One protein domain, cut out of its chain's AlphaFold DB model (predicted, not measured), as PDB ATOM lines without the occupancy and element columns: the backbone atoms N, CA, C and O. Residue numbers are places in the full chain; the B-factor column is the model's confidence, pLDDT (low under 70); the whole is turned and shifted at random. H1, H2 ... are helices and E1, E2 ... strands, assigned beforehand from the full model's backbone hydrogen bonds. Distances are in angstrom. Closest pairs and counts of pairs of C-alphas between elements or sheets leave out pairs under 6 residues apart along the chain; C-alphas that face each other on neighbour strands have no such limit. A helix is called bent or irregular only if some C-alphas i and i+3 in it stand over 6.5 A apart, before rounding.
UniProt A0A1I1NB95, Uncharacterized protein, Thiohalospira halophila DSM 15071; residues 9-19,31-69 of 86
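What this domain is: This is residues 9 to 19 and 31 to 69 of the 86 residues of an uncharacterized protein of Thiohalospira halophila DSM 15071 (UniProt A0A1I1NB95). Two helices meet near their ends as an L, H2 making the longer limb and H1 the shorter, and the short strand E1 lies across the open side of the L, so that the whole is a loose, open frame and not a packed core. Past E1 residues 14 to 19 make a loop that folds back, and past H2 the tail of residues 61 to 69 turns back to bring the last printed residue near the first. The printed part has 50 residues, with one named strand and two named helices in the order E1, H1, H2; E1 pairs with no named strand, and the class is mostly helix. The whole is loose, with a radius of gyration of the C-alphas of 12.3 A, and only just elongated, with spans of 33 by 22 by 18 A.

How they stand to each other: H2, residues 46 to 60, is the longest helix, with 15 residues. H1, residues 32 to 43, and H2 touch only at the corner by their link, with 4 pairs of C-alphas within 8 A. Their closest C-alphas are those of Tyr 43 and Ser 49, 4.4 A apart. H1 touches H2 with residues 42 to 43 alone, and H2 touches H1 with residues 48 to 52 alone. Their lines stand at 70.5 degrees, only just about perpendicular, and their centres are 15.1 A apart. E1, residues 11 to 13, is apart from H1. E1 and H2 are only just apart, their closest C-alphas being 8.4 A from each other. In both H1 and H2 every O i to N i+4 pair is within hydrogen-bond range.

Where its parts are: H2 begins with C-alpha 46 of Pro 46 at (60.107, 23.399, -34.801) and ends with C-alpha 60 of Arg 60 at (47.473, 9.097, -25.890), 21.1 A from first to last C-alpha. H1 runs from Glu 32, with its C-alpha at (37.624, 29.121, -33.325), to Tyr 43, and measures 16.5 A from first to last C-alpha. E1 runs from His 11, with its C-alpha at (48.361, 20.836, -18.189), to Asp 13, 6.2 A from first to last C-alpha. Neither helix is bent.

The domain as a whole: The two C-alphas farthest apart are those of Asp 31 and Ala 64, 34.1 A from each other. The C-alphas of Leu 9 and Ile 69, the first and last printed residues, are 7.3 A apart. Residues 20 to 30 are not printed, and C-alphas 19 and 31 are 19.0 A apart across this cut, which falls in the link from E1 to H1. The link from H1 to H2, with 2 residues between them, is tight. The mean pLDDT of the printed part is 93.4, and no printed residue is under 70.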
ATOM      1  N   LEU A   9      53.597  19.202 -18.995       78.88
ATOM      2  CA  LEU A   9      52.948  18.151 -19.783       78.88
ATOM      3  C   LEU A   9      51.633  17.599 -19.192       78.88
ATOM      4  O   LEU A   9      50.897  16.902 -19.881       78.88
ATOM      5  N   ALA A  10      51.337  17.873 -17.921       84.38
ATOM      6  CA  ALA A  10      50.070  17.498 -17.291       84.38
ATOM      7  C   ALA A  10      48.964  18.555 -17.472       84.38
ATOM      8  O   ALA A  10      47.829  18.316 -17.063       84.38
ATOM      9  N   HIS A  11      49.277  19.708 -18.072       91.81
ATOM     10  CA  HIS A  11      48.361  20.836 -18.189       91.81
ATOM     11  C   HIS A  11      48.479  21.529 -19.547       91.81
ATOM     12  O   HIS A  11      49.546  21.989 -19.949       91.81
ATOM     13  N   VAL A  12      47.350  21.660 -20.227       95.50
ATOM     14  CA  VAL A  12      47.216  22.424 -21.460       95.50
ATOM     15  C   VAL A  12      46.433  23.692 -21.147       95.50
ATOM     16  O   VAL A  12      45.208  23.662 -21.032       95.50
ATOM     17  N   ASP A  13      47.155  24.802 -20.997       96.19
ATOM     18  CA  ASP A  13      46.556  26.129 -20.855       96.19
ATOM     19  C   ASP A  13      46.220  26.697 -22.237       96.19
ATOM     20  O   ASP A  13      47.044  26.706 -23.156       96.19
ATOM     21  N   THR A  14      44.989  27.169 -22.375       97.69
ATOM     22  CA  THR A  14      44.455  27.779 -23.592       97.69
ATOM     23  C   THR A  14      43.960  29.206 -23.366       97.69
ATOM     24  O   THR A  14      43.372  29.808 -24.263       97.69
ATOM     25  N   ARG A  15      44.186  29.793 -22.186       97.69
ATOM     26  CA  ARG A  15      43.849  31.197 -21.926       97.69
ATOM     27  C   ARG A  15      44.746  32.125 -22.753       97.69
ATOM     28  O   ARG A  15      45.947  31.865 -22.859       97.69
ATOM     29  N   PRO A  16      44.208  33.227 -23.301       97.81
ATOM     30  CA  PRO A  16      45.025  34.318 -23.822       97.81
ATOM     31  C   PRO A  16      46.084  34.757 -22.801       97.81
ATOM     32  O   PRO A  16      45.766  35.040 -21.648       97.81
ATOM     33  N   GLY A  17      47.351  34.783 -23.214       96.00
ATOM     34  CA  GLY A  17      48.485  35.142 -22.357       96.00
ATOM     35  C   GLY A  17      48.947  34.033 -21.407       96.00
ATOM     36  O   GLY A  17      49.862  34.263 -20.617       96.00
ATOM     37  N   GLY A  18      48.338  32.847 -21.481       94.06
ATOM     38  CA  GLY A  18      48.770  31.660 -20.753       94.06
ATOM     39  C   GLY A  18      50.103  31.098 -21.257       94.06
ATOM     40  O   GLY A  18      50.780  31.666 -22.120       94.06
ATOM     41  N   HIS A  19      50.490  29.945 -20.719       91.25
ATOM     42  CA  HIS A  19      51.764  29.308 -21.044       91.25
ATOM     43  C   HIS A  19      51.620  28.128 -22.011       91.25
ATOM     44  O   HIS A  19      50.673  27.352 -21.948       91.25
ATOM     45  N   ASP A  31      38.385  34.034 -33.116       97.38
ATOM     46  CA  ASP A  31      37.401  32.964 -32.960       97.38
ATOM     47  C   ASP A  31      38.024  31.557 -33.115       97.38
ATOM     48  O   ASP A  31      39.245  31.393 -33.187       97.38
ATOM     49  N   GLU A  32      37.184  30.517 -33.167       95.94
ATOM     50  CA  GLU A  32      37.624  29.121 -33.325       95.94
ATOM     51  C   GLU A  32      38.425  28.898 -34.619       95.94
ATOM     52  O   GLU A  32      39.427  28.177 -34.624       95.94
ATOM     53  N   ALA A  33      38.019  29.535 -35.722       97.12
ATOM     54  CA  ALA A  33      38.723  29.423 -36.994       97.12
ATOM     55  C   ALA A  33      40.109  30.076 -36.911       97.12
ATOM     56  O   ALA A  33      41.098  29.468 -37.332       97.12
ATOM     57  N   ALA A  34      40.199  31.263 -36.309       98.25
ATOM     58  CA  ALA A  34      41.467  31.932 -36.052       98.25
ATOM     59  C   ALA A  34      42.365  31.111 -35.109       98.25
ATOM     60  O   ALA A  34      43.566  30.995 -35.356       98.25
ATOM     61  N   TYR A  35      41.800  30.476 -34.075       98.44
ATOM     62  CA  TYR A  35      42.556  29.619 -33.156       98.44
ATOM     63  C   TYR A  35      43.171  28.420 -33.886       98.44
ATOM     64  O   TYR A  35      44.357  28.128 -33.729       98.44
ATOM     65  N   ARG A  36      42.406  27.758 -34.764       97.88
ATOM     66  CA  ARG A  36      42.922  26.665 -35.606       97.88
ATOM     67  C   ARG A  36      44.049  27.116 -36.531       97.88
ATOM     68  O   ARG A  36      45.007  26.369 -36.719       97.88
ATOM     69  N   VAL A  37      43.941  28.308 -37.121       98.38
ATOM     70  CA  VAL A  37      45.016  28.878 -37.952       98.38
ATOM     71  C   VAL A  37      46.275  29.083 -37.112       98.38
ATOM     72  O   VAL A  37      47.328  28.573 -37.488       98.38
ATOM     73  N   LEU A  38      46.150  29.692 -35.930       98.38
ATOM     74  CA  LEU A  38      47.262  29.873 -34.998       98.38
ATOM     75  C   LEU A  38      47.937  28.538 -34.641       98.38
ATOM     76  O   LEU A  38      49.162  28.439 -34.638       98.38
ATOM     77  N   MET A  39      47.163  27.489 -34.352       98.38
ATOM     78  CA  MET A  39      47.721  26.173 -34.019       98.38
ATOM     79  C   MET A  39      48.465  25.538 -35.201       98.38
ATOM     80  O   MET A  39      49.519  24.932 -35.001       98.38
ATOM     81  N   ARG A  40      47.976  25.716 -36.435       98.19
ATOM     82  CA  ARG A  40      48.675  25.260 -37.650       98.19
ATOM     83  C   ARG A  40      49.991  26.006 -37.857       98.19
ATOM     84  O   ARG A  40      51.005  25.367 -38.114       98.19
ATOM     85  N   GLU A  41      49.994  27.326 -37.690       98.00
ATOM     86  CA  GLU A  41      51.215  28.139 -37.766       98.00
ATOM     87  C   GLU A  41      52.249  27.684 -36.728       98.00
ATOM     88  O   GLU A  41      53.420  27.477 -37.049       98.00
ATOM     89  N   ARG A  42      51.814  27.440 -35.487       97.62
ATOM     90  CA  ARG A  42      52.682  26.932 -34.413       97.62
ATOM     91  C   ARG A  42      53.226  25.541 -34.703       97.62
ATOM     92  O   ARG A  42      54.390  25.282 -34.408       97.62
ATOM     93  N   TYR A  43      52.439  24.672 -35.326       97.31
ATOM     94  CA  TYR A  43      52.911  23.359 -35.753       97.31
ATOM     95  C   TYR A  43      54.015  23.442 -36.824       97.31
ATOM     96  O   TYR A  43      54.878  22.572 -36.886       97.31
ATOM     97  N   CYS A  44      54.064  24.512 -37.622       97.50
ATOM     98  CA  CYS A  44      55.164  24.756 -38.560       97.50
ATOM     99  C   CYS A  44      56.448  25.286 -37.888       97.50
ATOM    100  O   CYS A  44      57.502  25.317 -38.526       97.50
ATOM    101  N   HIS A  45      56.404  25.687 -36.612       96.69
ATOM    102  CA  HIS A  45      57.577  26.143 -35.865       96.69
ATOM    103  C   HIS A  45      58.225  24.984 -35.087       96.69
ATOM    104  O   HIS A  45      57.592  24.453 -34.174       96.69
ATOM    105  N   PRO A  46      59.502  24.623 -35.340       93.12
ATOM    106  CA  PRO A  46      60.107  23.399 -34.801       93.12
ATOM    107  C   PRO A  46      59.961  23.213 -33.284       93.12
ATOM    108  O   PRO A  46      59.515  22.159 -32.837       93.12
ATOM    109  N   GLY A  47      60.255  24.246 -32.488       93.56
ATOM    110  CA  GLY A  47      60.162  24.159 -31.026       93.56
ATOM    111  C   GLY A  47      58.732  23.971 -30.512       93.56
ATOM    112  O   GLY A  47      58.500  23.169 -29.612       93.56
ATOM    113  N   LEU A  48      57.758  24.660 -31.111       94.62
ATOM    114  CA  LEU A  48      56.351  24.546 -30.721       94.62
ATOM    115  C   LEU A  48      55.753  23.225 -31.214       94.62
ATOM    116  O   LEU A  48      55.058  22.555 -30.456       94.62
ATOM    117  N   SER A  49      56.112  22.794 -32.426       96.25
ATOM    118  CA  SER A  49      55.721  21.497 -32.982       96.25
ATOM    119  C   SER A  49      56.171  20.340 -32.089       96.25
ATOM    120  O   SER A  49      55.374  19.462 -31.764       96.25
ATOM    121  N   GLN A  50      57.415  20.378 -31.593       95.06
ATOM    122  CA  GLN A  50      57.941  19.358 -30.696       95.06
ATOM    123  C   GLN A  50      57.140  19.315 -29.394       95.06
ATOM    124  O   GLN A  50      56.764  18.234 -28.944       95.06
ATOM    125  N   GLN A  51      56.845  20.475 -28.802       94.94
ATOM    126  CA  GLN A  51      56.024  20.547 -27.596       94.94
ATOM    127  C   GLN A  51      54.624  19.968 -27.836       94.94
ATOM    128  O   GLN A  51      54.167  19.156 -27.037       94.94
ATOM    129  N   MET A  52      53.973  20.314 -28.951       96.19
ATOM    130  CA  MET A  52      52.653  19.783 -29.313       96.19
ATOM    131  C   MET A  52      52.676  18.259 -29.489       96.19
ATOM    132  O   MET A  52      51.824  17.574 -28.932       96.19
ATOM    133  N   VAL A  53      53.677  17.712 -30.189       95.88
ATOM    134  CA  VAL A  53      53.829  16.262 -30.408       95.88
ATOM    135  C   VAL A  53      54.095  15.512 -29.099       95.88
ATOM    136  O   VAL A  53      53.529  14.442 -28.875       95.88
ATOM    137  N   VAL A  54      54.928  16.057 -28.206       94.56
ATOM    138  CA  VAL A  54      55.184  15.439 -26.894       94.56
ATOM    139  C   VAL A  54      53.920  15.456 -26.032       94.56
ATOM    140  O   VAL A  54      53.606  14.444 -25.402       94.56
ATOM    141  N   THR A  55      53.165  16.558 -26.038       94.69
ATOM    142  CA  THR A  55      51.872  16.640 -25.349       94.69
ATOM    143  C   THR A  55      50.868  15.641 -25.930       94.69
ATOM    144  O   THR A  55      50.232  14.929 -25.159       94.69
ATOM    145  N   ALA A  56      50.780  15.502 -27.258       95.06
ATOM    146  CA  ALA A  56      49.888  14.541 -27.918       95.06
ATOM    147  C   ALA A  56      50.246  13.094 -27.570       95.06
ATOM    148  O   ALA A  56      49.381  12.290 -27.234       95.06
ATOM    149  N   ARG A  57      51.542  12.762 -27.559       93.62
ATOM    150  CA  ARG A  57      52.002  11.439 -27.131       93.62
ATOM    151  C   ARG A  57      51.603  11.145 -25.687       93.62
ATOM    152  O   ARG A  57      51.070  10.077 -25.419       93.62
ATOM    153  N   ARG A  58      51.822  12.092 -24.771       91.44
ATOM    154  CA  ARG A  58      51.409  11.922 -23.373       91.44
ATOM    155  C   ARG A  58      49.892  11.806 -23.231       91.44
ATOM    156  O   ARG A  58      49.448  11.036 -22.390       91.44
ATOM    157  N   TYR A  59      49.132  12.553 -24.030       93.06
ATOM    158  CA  TYR A  59      47.674  12.483 -24.050       93.06
ATOM    159  C   TYR A  59      47.194  11.083 -24.447       93.06
ATOM    160  O   TYR A  59      46.372  10.498 -23.757       93.06
ATOM    161  N   ARG A  60      47.785  10.481 -25.488       92.12
ATOM    162  CA  ARG A  60      47.473   9.097 -25.890       92.12
ATOM    163  C   ARG A  60      47.837   8.060 -24.827       92.12
ATOM    164  O   ARG A  60      47.130   7.071 -24.672       92.12
ATOM    165  N   ASP A  61      48.918   8.297 -24.092       90.62
ATOM    166  CA  ASP A  61      49.384   7.406 -23.029       90.62
ATOM    167  C   ASP A  61      48.660   7.656 -21.682       90.62
ATOM    168  O   ASP A  61      49.054   7.078 -20.667       90.62
ATOM    169  N   GLU A  62      47.614   8.499 -21.626       85.25
ATOM    170  CA  GLU A  62      46.987   8.931 -20.364       85.25
ATOM    171  C   GLU A  62      46.418   7.780 -19.528       85.25
ATOM    172  O   GLU A  62      46.477   7.833 -18.301       85.25
ATOM    173  N   ALA A  63      45.955   6.702 -20.169       82.44
ATOM    174  CA  ALA A  63      45.456   5.505 -19.486       82.44
ATOM    175  C   ALA A  63      46.537   4.794 -18.646       82.44
ATOM    176  O   ALA A  63      46.213   4.050 -17.722       82.44
ATOM    177  N   ALA A  64      47.817   5.020 -18.956       82.44
ATOM    178  CA  ALA A  64      48.959   4.507 -18.204       82.44
ATOM    179  C   ALA A  64      49.510   5.520 -17.178       82.44
ATOM    180  O   ALA A  64      50.506   5.234 -16.510       82.44
ATOM    181  N   MET A  65      48.905   6.707 -17.056       80.69
ATOM    182  CA  MET A  65      49.358   7.778 -16.165       80.69
ATOM    183  C   MET A  65      48.538   7.812 -14.873       80.69
ATOM    184  O   MET A  65      47.344   7.541 -14.862       80.69
ATOM    185  N   ALA A  66      49.181   8.211 -13.772       81.88
ATOM    186  CA  ALA A  66      48.495   8.411 -12.492       81.88
ATOM    187  C   ALA A  66      47.516   9.598 -12.519       81.88
ATOM    188  O   ALA A  66      46.528   9.596 -11.789       81.88
ATOM    189  N   GLU A  67      47.786  10.601 -13.359       84.00
ATOM    190  CA  GLU A  67      46.909  11.753 -13.560       84.00
ATOM    191  C   GLU A  67      46.713  12.038 -15.055       84.00
ATOM    192  O   GLU A  67      47.711  12.115 -15.789       84.00
ATOM    193  N   PRO A  68      45.456  12.237 -15.503       87.31
ATOM    194  CA  PRO A  68      45.160  12.626 -16.874       87.31
ATOM    195  C   PRO A  68      45.614  14.063 -17.151       87.31
ATOM    196  O   PRO A  68      45.809  14.869 -16.233       87.31
ATOM    197  N   ILE A  69      45.758  14.405 -18.432       92.06
ATOM    198  CA  ILE A  69      46.066  15.781 -18.830       92.06
ATOM    199  C   ILE A  69      44.856  16.672 -18.545       92.06
ATOM    200  O   ILE A  69      43.736  16.399 -18.977       92.06
TER     201      ILE A  69